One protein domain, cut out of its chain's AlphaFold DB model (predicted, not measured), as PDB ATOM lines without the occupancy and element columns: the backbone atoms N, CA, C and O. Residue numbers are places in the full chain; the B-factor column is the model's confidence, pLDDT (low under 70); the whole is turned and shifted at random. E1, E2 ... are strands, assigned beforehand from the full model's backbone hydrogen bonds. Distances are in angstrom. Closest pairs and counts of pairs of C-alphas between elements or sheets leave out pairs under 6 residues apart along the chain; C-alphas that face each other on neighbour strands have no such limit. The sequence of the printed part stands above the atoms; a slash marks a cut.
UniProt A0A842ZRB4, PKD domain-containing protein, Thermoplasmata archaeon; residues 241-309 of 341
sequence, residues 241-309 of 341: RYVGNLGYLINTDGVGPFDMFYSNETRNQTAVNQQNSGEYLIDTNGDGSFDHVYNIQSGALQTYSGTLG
ATOM      1  N   ARG A 241     -50.025  44.172  -4.187       95.06
ATOM      2  CA  ARG A 241     -48.941  43.204  -4.415       95.06
ATOM      3  C   ARG A 241     -47.582  43.888  -4.452       95.06
ATOM      4  O   ARG A 241     -47.367  44.779  -5.266       95.06
ATOM      5  N   TYR A 242     -46.641  43.444  -3.622       94.38
ATOM      6  CA  TYR A 242     -45.268  43.963  -3.651       94.38
ATOM      7  C   TYR A 242     -44.576  43.712  -4.996       94.38
ATOM      8  O   TYR A 242     -44.689  42.630  -5.574       94.38
ATOM      9  N   VAL A 243     -43.796  44.701  -5.432       94.75
ATOM     10  CA  VAL A 243     -42.916  44.645  -6.607       94.75
ATOM     11  C   VAL A 243     -41.490  44.958  -6.146       94.75
ATOM     12  O   VAL A 243     -40.948  46.044  -6.361       94.75
ATOM     13  N   GLY A 244     -40.894  44.005  -5.425       89.56
ATOM     14  CA  GLY A 244     -39.567  44.165  -4.825       89.56
ATOM     15  C   GLY A 244     -39.453  45.439  -3.977       89.56
ATOM     16  O   GLY A 244     -40.361  45.779  -3.221       89.56
ATOM     17  N   ASN A 245     -38.340  46.159  -4.127       91.19
ATOM     18  CA  ASN A 245     -38.105  47.423  -3.420       91.19
ATOM     19  C   ASN A 245     -38.715  48.644  -4.129       91.19
ATOM     20  O   ASN A 245     -38.760  49.718  -3.527       91.19
ATOM     21  N   LEU A 246     -39.184  48.498  -5.376       93.75
ATOM     22  CA  LEU A 246     -39.710  49.619  -6.158       93.75
ATOM     23  C   LEU A 246     -41.015  50.157  -5.577       93.75
ATOM     24  O   LEU A 246     -41.261  51.358  -5.641       93.75
ATOM     25  N   GLY A 247     -41.852  49.281  -5.023       95.94
ATOM     26  CA  GLY A 247     -43.200  49.662  -4.640       95.94
ATOM     27  C   GLY A 247     -44.169  48.494  -4.602       95.94
ATOM     28  O   GLY A 247     -43.793  47.359  -4.292       95.94
ATOM     29  N   TYR A 248     -45.427  48.776  -4.923       97.00
ATOM     30  CA  TYR A 248     -46.477  47.766  -4.992       97.00
ATOM     31  C   TYR A 248     -47.559  48.124  -6.011       97.00
ATOM     32  O   TYR A 248     -47.883  49.292  -6.215       97.00
ATOM     33  N   LEU A 249     -48.121  47.093  -6.639       97.00
ATOM     34  CA  LEU A 249     -49.336  47.184  -7.440       97.00
ATOM     35  C   LEU A 249     -50.552  47.344  -6.525       97.00
ATOM     36  O   LEU A 249     -50.561  46.821  -5.407       97.00
ATOM     37  N   ILE A 250     -51.570  48.040  -7.018       97.38
ATOM     38  CA  ILE A 250     -52.829  48.331  -6.333       97.38
ATOM     39  C   ILE A 250     -53.974  48.045  -7.300       97.38
ATOM     40  O   ILE A 250     -53.866  48.341  -8.486       97.38
ATOM     41  N   ASN A 251     -55.034  47.429  -6.789       96.00
ATOM     42  CA  ASN A 251     -56.311  47.284  -7.467       96.00
ATOM     43  C   ASN A 251     -57.298  48.274  -6.826       96.00
ATOM     44  O   ASN A 251     -57.855  48.015  -5.753       96.00
ATOM     45  N   THR A 252     -57.450  49.458  -7.423       93.44
ATOM     46  CA  THR A 252     -58.184  50.563  -6.792       93.44
ATOM     47  C   THR A 252     -59.695  50.396  -6.826       93.44
ATOM     48  O   THR A 252     -60.369  50.901  -5.918       93.44
ATOM     49  N   ASP A 253     -60.236  49.628  -7.773       89.88
ATOM     50  CA  ASP A 253     -61.669  49.327  -7.882       89.88
ATOM     51  C   ASP A 253     -62.060  47.965  -7.274       89.88
ATOM     52  O   ASP A 253     -63.223  47.751  -6.929       89.88
ATOM     53  N   GLY A 254     -61.077  47.094  -7.004       87.81
ATOM     54  CA  GLY A 254     -61.280  45.773  -6.403       87.81
ATOM     55  C   GLY A 254     -61.843  44.757  -7.395       87.81
ATOM     56  O   GLY A 254     -62.354  43.712  -6.986       87.81
ATOM     57  N   VAL A 255     -61.797  45.061  -8.695       83.94
ATOM     58  CA  VAL A 255     -62.390  44.258  -9.760       83.94
ATOM     59  C   VAL A 255     -61.367  44.038 -10.867       83.94
ATOM     60  O   VAL A 255     -60.940  44.946 -11.563       83.94
ATOM     61  N   GLY A 256     -61.024  42.773 -11.102       85.62
ATOM     62  CA  GLY A 256     -60.098  42.426 -12.174       85.62
ATOM     63  C   GLY A 256     -58.636  42.701 -11.800       85.62
ATOM     64  O   GLY A 256     -58.247  42.437 -10.661       85.62
ATOM     65  N   PRO A 257     -57.787  43.088 -12.766       90.50
ATOM     66  CA  PRO A 257     -56.352  43.226 -12.549       90.50
ATOM     67  C   PRO A 257     -55.989  44.497 -11.773       90.50
ATOM     68  O   PRO A 257     -56.756  45.448 -11.724       90.50
ATOM     69  N   PHE A 258     -54.766  44.540 -11.237       94.62
ATOM     70  CA  PHE A 258     -54.187  45.776 -10.707       94.62
ATOM     71  C   PHE A 258     -54.170  46.887 -11.771       94.62
ATOM     72  O   PHE A 258     -53.833  46.636 -12.929       94.62
ATOM     73  N   ASP A 259     -54.507  48.107 -11.372       94.38
ATOM     74  CA  ASP A 259     -54.702  49.272 -12.242       94.38
ATOM     75  C   ASP A 259     -53.729  50.419 -11.923       94.38
ATOM     76  O   ASP A 259     -53.425  51.236 -12.796       94.38
ATOM     77  N   MET A 260     -53.146  50.420 -10.721       95.94
ATOM     78  CA  MET A 260     -52.164  51.409 -10.279       95.94
ATOM     79  C   MET A 260     -50.890  50.766  -9.716       95.94
ATOM     80  O   MET A 260     -50.889  49.645  -9.207       95.94
ATOM     81  N   PHE A 261     -49.793  51.518  -9.746       97.31
ATOM     82  CA  PHE A 261     -48.542  51.223  -9.056       97.31
ATOM     83  C   PHE A 261     -48.183  52.379  -8.128       97.31
ATOM     84  O   PHE A 261     -48.209  53.533  -8.542       97.31
ATOM     85  N   TYR A 262     -47.829  52.080  -6.880       97.12
ATOM     86  CA  TYR A 262     -47.256  53.049  -5.950       97.12
ATOM     87  C   TYR A 262     -45.739  52.920  -5.923       97.12
ATOM     88  O   TYR A 262     -45.227  51.855  -5.580       97.12
ATOM     89  N   SER A 263     -45.033  54.012  -6.213       96.00
ATOM     90  CA  SER A 263     -43.570  54.073  -6.174       96.00
ATOM     91  C   SER A 263     -43.066  54.448  -4.779       96.00
ATOM     92  O   SER A 263     -43.443  55.475  -4.213       96.00
ATOM     93  N   ASN A 264     -42.159  53.644  -4.226       93.62
ATOM     94  CA  ASN A 264     -41.493  53.946  -2.957       93.62
ATOM     95  C   ASN A 264     -40.534  55.140  -3.070       93.62
ATOM     96  O   ASN A 264     -40.311  55.836  -2.074       93.62
ATOM     97  N   GLU A 265     -39.968  55.360  -4.259       92.31
ATOM     98  CA  GLU A 265     -39.018  56.438  -4.536       92.31
ATOM     99  C   GLU A 265     -39.731  57.787  -4.622       92.31
ATOM    100  O   GLU A 265     -39.413  58.706  -3.868       92.31
ATOM    101  N   THR A 266     -40.739  57.894  -5.491       93.38
ATOM    102  CA  THR A 266     -41.434  59.166  -5.740       93.38
ATOM    103  C   THR A 266     -42.616  59.402  -4.808       93.38
ATOM    104  O   THR A 266     -43.094  60.530  -4.715       93.38
ATOM    105  N   ARG A 267     -43.087  58.363  -4.101       93.62
ATOM    106  CA  ARG A 267     -44.292  58.382  -3.247       93.62
ATOM    107  C   ARG A 267     -45.587  58.690  -4.006       93.62
ATOM    108  O   ARG A 267     -46.597  58.999  -3.375       93.62
ATOM    109  N   ASN A 268     -45.567  58.560  -5.332       93.38
ATOM    110  CA  ASN A 268     -46.702  58.799  -6.217       93.38
ATOM    111  C   ASN A 268     -47.306  57.490  -6.729       93.38
ATOM    112  O   ASN A 268     -46.662  56.439  -6.709       93.38
ATOM    113  N   GLN A 269     -48.550  57.582  -7.204       96.06
ATOM    114  CA  GLN A 269     -49.225  56.497  -7.907       96.06
ATOM    115  C   GLN A 269     -49.276  56.780  -9.409       96.06
ATOM    116  O   GLN A 269     -49.651  57.878  -9.817       96.06
ATOM    117  N   THR A 270     -48.941  55.782 -10.216       95.06
ATOM    118  CA  THR A 270     -48.991  55.818 -11.682       95.06
ATOM    119  C   THR A 270     -49.890  54.697 -12.192       95.06
ATOM    120  O   THR A 270     -50.026  53.658 -11.547       95.06
ATOM    121  N   ALA A 271     -50.546  54.908 -13.333       94.06
ATOM    122  CA  ALA A 271     -51.344  53.856 -13.953       94.06
ATOM    123  C   ALA A 271     -50.427  52.747 -14.483       94.06
ATOM    124  O   ALA A 271     -49.373  53.031 -15.058       94.06
ATOM    125  N   VAL A 272     -50.841  51.489 -14.330       92.94
ATOM    126  CA  VAL A 272     -50.141  50.354 -14.946       92.94
ATOM    127  C   VAL A 272     -50.855  49.887 -16.200       92.94
ATOM    128  O   VAL A 272     -52.058  50.074 -16.371       92.94
ATOM    129  N   ASN A 273     -50.105  49.243 -17.090       91.19
ATOM    130  CA  ASN A 273     -50.682  48.587 -18.255       91.19
ATOM    131  C   ASN A 273     -50.471  47.077 -18.158       91.19
ATOM    132  O   ASN A 273     -49.338  46.598 -18.239       91.19
ATOM    133  N   GLN A 274     -51.567  46.337 -17.994       90.06
ATOM    134  CA  GLN A 274     -51.526  44.884 -18.034       90.06
ATOM    135  C   GLN A 274     -51.461  44.391 -19.484       90.06
ATOM    136  O   GLN A 274     -52.325  44.685 -20.310       90.06
ATOM    137  N   GLN A 275     -50.445  43.593 -19.782       87.38
ATOM    138  CA  GLN A 275     -50.284  42.902 -21.054       87.38
ATOM    139  C   GLN A 275     -51.117  41.613 -21.086       87.38
ATOM    140  O   GLN A 275     -51.382  40.999 -20.054       87.38
ATOM    141  N   ASN A 276     -51.445  41.122 -22.286       78.44
ATOM    142  CA  ASN A 276     -52.165  39.849 -22.469       78.44
ATOM    143  C   ASN A 276     -51.432  38.631 -21.862       78.44
ATOM    144  O   ASN A 276     -52.054  37.601 -21.618       78.44
ATOM    145  N   SER A 277     -50.118  38.739 -21.629       79.19
ATOM    146  CA  SER A 277     -49.287  37.741 -20.942       79.19
ATOM    147  C   SER A 277     -49.474  37.718 -19.417       79.19
ATOM    148  O   SER A 277     -48.940  36.826 -18.761       79.19
ATOM    149  N   GLY A 278     -50.213  38.675 -18.839       81.12
ATOM    150  CA  GLY A 278     -50.352  38.864 -17.389       81.12
ATOM    151  C   GLY A 278     -49.226  39.689 -16.753       81.12
ATOM    152  O   GLY A 278     -49.137  39.766 -15.527       81.12
ATOM    153  N   GLU A 279     -48.362  40.290 -17.570       91.81
ATOM    154  CA  GLU A 279     -47.288  41.183 -17.131       91.81
ATOM    155  C   GLU A 279     -47.789  42.619 -16.964       91.81
ATOM    156  O   GLU A 279     -48.674  43.062 -17.692       91.81
ATOM    157  N   TYR A 280     -47.198  43.356 -16.030       93.56
ATOM    158  CA  TYR A 280     -47.532  44.745 -15.738       93.56
ATOM    159  C   TYR A 280     -46.398  45.662 -16.168       93.56
ATOM    160  O   TYR A 280     -45.276  45.515 -15.685       93.56
ATOM    161  N   LEU A 281     -46.695  46.612 -17.055       94.38
ATOM    162  CA  LEU A 281     -45.796  47.720 -17.361       94.38
ATOM    163  C   LEU A 281     -45.965  48.811 -16.305       94.38
ATOM    164  O   LEU A 281     -47.093  49.208 -16.001       94.38
ATOM    165  N   ILE A 282     -44.845  49.265 -15.747       95.81
ATOM    166  CA  ILE A 282     -44.793  50.148 -14.584       95.81
ATOM    167  C   ILE A 282     -43.967  51.386 -14.922       95.81
ATOM    168  O   ILE A 282     -42.809  51.269 -15.320       95.81
ATOM    169  N   ASP A 283     -44.568  52.556 -14.727       92.44
ATOM    170  CA  ASP A 283     -43.902  53.860 -14.707       92.44
ATOM    171  C   ASP A 283     -43.537  54.174 -13.247       92.44
ATOM    172  O   ASP A 283     -44.414  54.337 -12.396       92.44
ATOM    173  N   THR A 284     -42.248  54.174 -12.924       92.62
ATOM    174  CA  THR A 284     -41.765  54.341 -11.545       92.62
ATOM    175  C   THR A 284     -41.499  55.797 -11.176       92.62
ATOM    176  O   THR A 284     -41.545  56.138  -9.984       92.62
ATOM    177  N   ASN A 285     -41.248  56.649 -12.172       90.00
ATOM    178  CA  ASN A 285     -40.833  58.038 -11.991       90.00
ATOM    179  C   ASN A 285     -41.967  59.055 -12.267       90.00
ATOM    180  O   ASN A 285     -41.864  60.209 -11.845       90.00
ATOM    181  N   GLY A 286     -43.070  58.619 -12.879       86.62
ATOM    182  CA  GLY A 286     -44.243  59.426 -13.205       86.62
ATOM    183  C   GLY A 286     -44.080  60.312 -14.439       86.62
ATOM    184  O   GLY A 286     -44.820  61.290 -14.569       86.62
ATOM    185  N   ASP A 287     -43.115  60.029 -15.317       88.38
ATOM    186  CA  ASP A 287     -42.872  60.807 -16.537       88.38
ATOM    187  C   ASP A 287     -43.787  60.419 -17.714       88.38
ATOM    188  O   ASP A 287     -43.796  61.100 -18.746       88.38
ATOM    189  N   GLY A 288     -44.605  59.374 -17.545       85.50
ATOM    190  CA  GLY A 288     -45.524  58.844 -18.550       85.50
ATOM    191  C   GLY A 288     -44.937  57.720 -19.408       85.50
ATOM    192  O   GLY A 288     -45.657  57.162 -20.242       85.50
ATOM    193  N   SER A 289     -43.664  57.370 -19.220       88.94
ATOM    194  CA  SER A 289     -42.991  56.240 -19.861       88.94
ATOM    195  C   SER A 289     -42.896  55.063 -18.900       88.94
ATOM    196  O   SER A 289     -42.639  55.215 -17.713       88.94
ATOM    197  N   PHE A 290     -43.072  53.845 -19.411       91.81
ATOM    198  CA  PHE A 290     -42.846  52.661 -18.588       91.81
ATOM    199  C   PHE A 290     -41.346  52.414 -18.413       91.81
ATOM    200  O   PHE A 290     -40.600  52.374 -19.390       91.81
ATOM    201  N   ASP A 291     -40.931  52.179 -17.175       92.00
ATOM    202  CA  ASP A 291     -39.548  51.899 -16.798       92.00
ATOM    203  C   ASP A 291     -39.303  50.404 -16.596       92.00
ATOM    204  O   ASP A 291     -38.182  49.925 -16.763       92.00
ATOM    205  N   HIS A 292     -40.337  49.661 -16.179       94.31
ATOM    206  CA  HIS A 292     -40.223  48.267 -15.751       94.31
ATOM    207  C   HIS A 292     -41.373  47.401 -16.269       94.31
ATOM    208  O   HIS A 292     -42.477  47.877 -16.523       94.31
ATOM    209  N   VAL A 293     -41.107  46.100 -16.385       94.12
ATOM    210  CA  VAL A 293     -42.108  45.050 -16.583       94.12
ATOM    211  C   VAL A 293     -42.042  44.062 -15.420       94.12
ATOM    212  O   VAL A 293     -40.963  43.592 -15.050       94.12
ATOM    213  N   TYR A 294     -43.196  43.766 -14.828       95.06
ATOM    214  CA  TYR A 294     -43.331  42.847 -13.702       95.06
ATOM    215  C   TYR A 294     -44.255  41.681 -14.045       95.06
ATOM    216  O   TYR A 294     -45.407  41.873 -14.433       95.06
ATOM    217  N   ASN A 295     -43.765  40.459 -13.861       91.62
ATOM    218  CA  ASN A 295     -44.548  39.244 -14.038       91.62
ATOM    219  C   ASN A 295     -45.073  38.762 -12.681       91.62
ATOM    220  O   ASN A 295     -44.300  38.350 -11.818       91.62
ATOM    221  N   ILE A 296     -46.392  38.770 -12.497       87.62
ATOM    222  CA  ILE A 296     -46.999  38.423 -11.207       87.62
ATOM    223  C   ILE A 296     -46.867  36.936 -10.840       87.62
ATOM    224  O   ILE A 296     -46.840  36.594  -9.657       87.62
ATOM    225  N   GLN A 297     -46.768  36.054 -11.839       87.38
ATOM    226  CA  GLN A 297     -46.679  34.609 -11.626       87.38
ATOM    227  C   GLN A 297     -45.276  34.195 -11.184       87.38
ATOM    228  O   GLN A 297     -45.132  33.418 -10.244       87.38
ATOM    229  N   SER A 298     -44.240  34.715 -11.848       89.81
ATOM    230  CA  SER A 298     -42.846  34.393 -11.525       89.81
ATOM    231  C   SER A 298     -42.220  35.342 -10.502       89.81
ATOM    232  O   SER A 298     -41.174  35.023  -9.941       89.81
ATOM    233  N   GLY A 299     -42.820  36.515 -10.273       90.31
ATOM    234  CA  GLY A 299     -42.224  37.604  -9.497       90.31
ATOM    235  C   GLY A 299     -41.047  38.287 -10.204       90.31
ATOM    236  O   GLY A 299     -40.342  39.082  -9.582       90.31
ATOM    237  N   ALA A 300     -40.797  37.971 -11.481       91.00
ATOM    238  CA  ALA A 300     -39.693  38.549 -12.235       91.00
ATOM    239  C   ALA A 300     -39.949  40.032 -12.521       91.00
ATOM    240  O   ALA A 300     -41.021  40.414 -12.988       91.00
ATOM    241  N   LEU A 301     -38.929  40.847 -12.276       93.38
ATOM    242  CA  LEU A 301     -38.919  42.280 -12.531       93.38
ATOM    243  C   LEU A 301     -37.763  42.594 -13.478       93.38
ATOM    244  O   LEU A 301     -36.622  42.213 -13.210       93.38
ATOM    245  N   GLN A 302     -38.052  43.271 -14.583       92.38
ATOM    246  CA  GLN A 302     -37.062  43.641 -15.594       92.38
ATOM    247  C   GLN A 302     -37.242  45.100 -16.003       92.38
ATOM    248  O   GLN A 302     -38.347  45.634 -15.937       92.38
ATOM    249  N   THR A 303     -36.166  45.741 -16.454       91.69
ATOM    250  CA  THR A 303     -36.243  47.072 -17.065       91.69
ATOM    251  C   THR A 303     -36.989  46.988 -18.394       91.69
ATOM    252  O   THR A 303     -36.725  46.110 -19.220       91.69
ATOM    253  N   TYR A 304     -37.910  47.914 -18.612       85.94
ATOM    254  CA  TYR A 304     -38.664  48.046 -19.842       85.94
ATOM    255  C   TYR A 304     -37.900  48.927 -20.828       85.94
ATOM    256  O   TYR A 304     -37.798  50.140 -20.684       85.94
ATOM    257  N   SER A 305     -37.360  48.314 -21.875       73.75
ATOM    258  CA  SER A 305     -36.793  49.040 -23.010       73.75
ATOM    259  C   SER A 305     -37.865  49.174 -24.094       73.75
ATOM    260  O   SER A 305     -37.971  48.310 -24.974       73.75
ATOM    261  N   GLY A 306     -38.699  50.214 -24.013       63.19
ATOM    262  CA  GLY A 306     -39.732  50.496 -25.013       63.19
ATOM    263  C   GLY A 306     -39.181  50.415 -26.444       63.19
ATOM    264  O   GLY A 306     -38.252  51.126 -26.812       63.19
ATOM    265  N   THR A 307     -39.733  49.501 -27.249       52.44
ATOM    266  CA  THR A 307     -39.466  49.334 -28.694       52.44
ATOM    267  C   THR A 307     -37.998  49.348 -29.151       52.44
ATOM    268  O   THR A 307     -37.605  50.173 -29.964       52.44
ATOM    269  N   LEU A 308     -37.220  48.328 -28.771       45.19
ATOM    270  CA  LEU A 308     -36.171  47.753 -29.643       45.19
ATOM    271  C   LEU A 308     -36.138  46.210 -29.641       45.19
ATOM    272  O   LEU A 308     -35.436  45.619 -30.457       45.19
ATOM    273  N   GLY A 309     -36.938  45.537 -28.801       42.59
ATOM    274  CA  GLY A 309     -36.966  44.068 -28.710       42.59
ATOM    275  C   GLY A 309     -37.568  43.374 -29.937       42.59
ATOM    276  O   GLY A 309     -36.963  42.454 -30.482       42.59
TER     277      GLY A 309
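Overview. This is residues 241 to 309 of the 341 residues of the protein "PKD domain-containing protein" of Thermoplasmata archaeon (UniProt A0A842ZRB4). With little regular structure, two small twisted sheets, E1 to E4 and E5 to E7, sit partly face to face with E2 and E5 crossed, joined by loops. The printed part has 69 residues, 25 of them in named strands, E1 to E7 in chain order, and no named helix: all strand. Each sheet is an antiparallel meander, each strand the neighbour of the one before. It is compact, radius of gyration of the C-alphas 11.1 A, spanning 34 by 26 by 20 A.

Along the chain. E1, residues 241 to 243, begins at C-alpha (-48.941, 43.204, -4.415). E2 is 247 to 250, E3 260 to 263, 9.9 A each, and E4 269 to 271. E5 is 279 to 282, E6 292 to 295, 10.2 A, and E7 301 to 303, ending at C-alpha (-36.243, 47.072, -17.065).

Arrangement. N 241 and O 249 of hairpin E1 and E2 are 3.0 A apart, within hydrogen-bond range, as are N 250 and O 260 of hairpin E2 and E3, 2.8 A. In hairpin E5 and E6, N 280 and O 294 are 2.8 A apart. The closest C-alphas of E3 and E5, Phe 261 and Ile 282, are 6.8 A apart.

Size, cuts and confidence. The printed part has no cut. Residues 306 to 309 have pLDDT under 70.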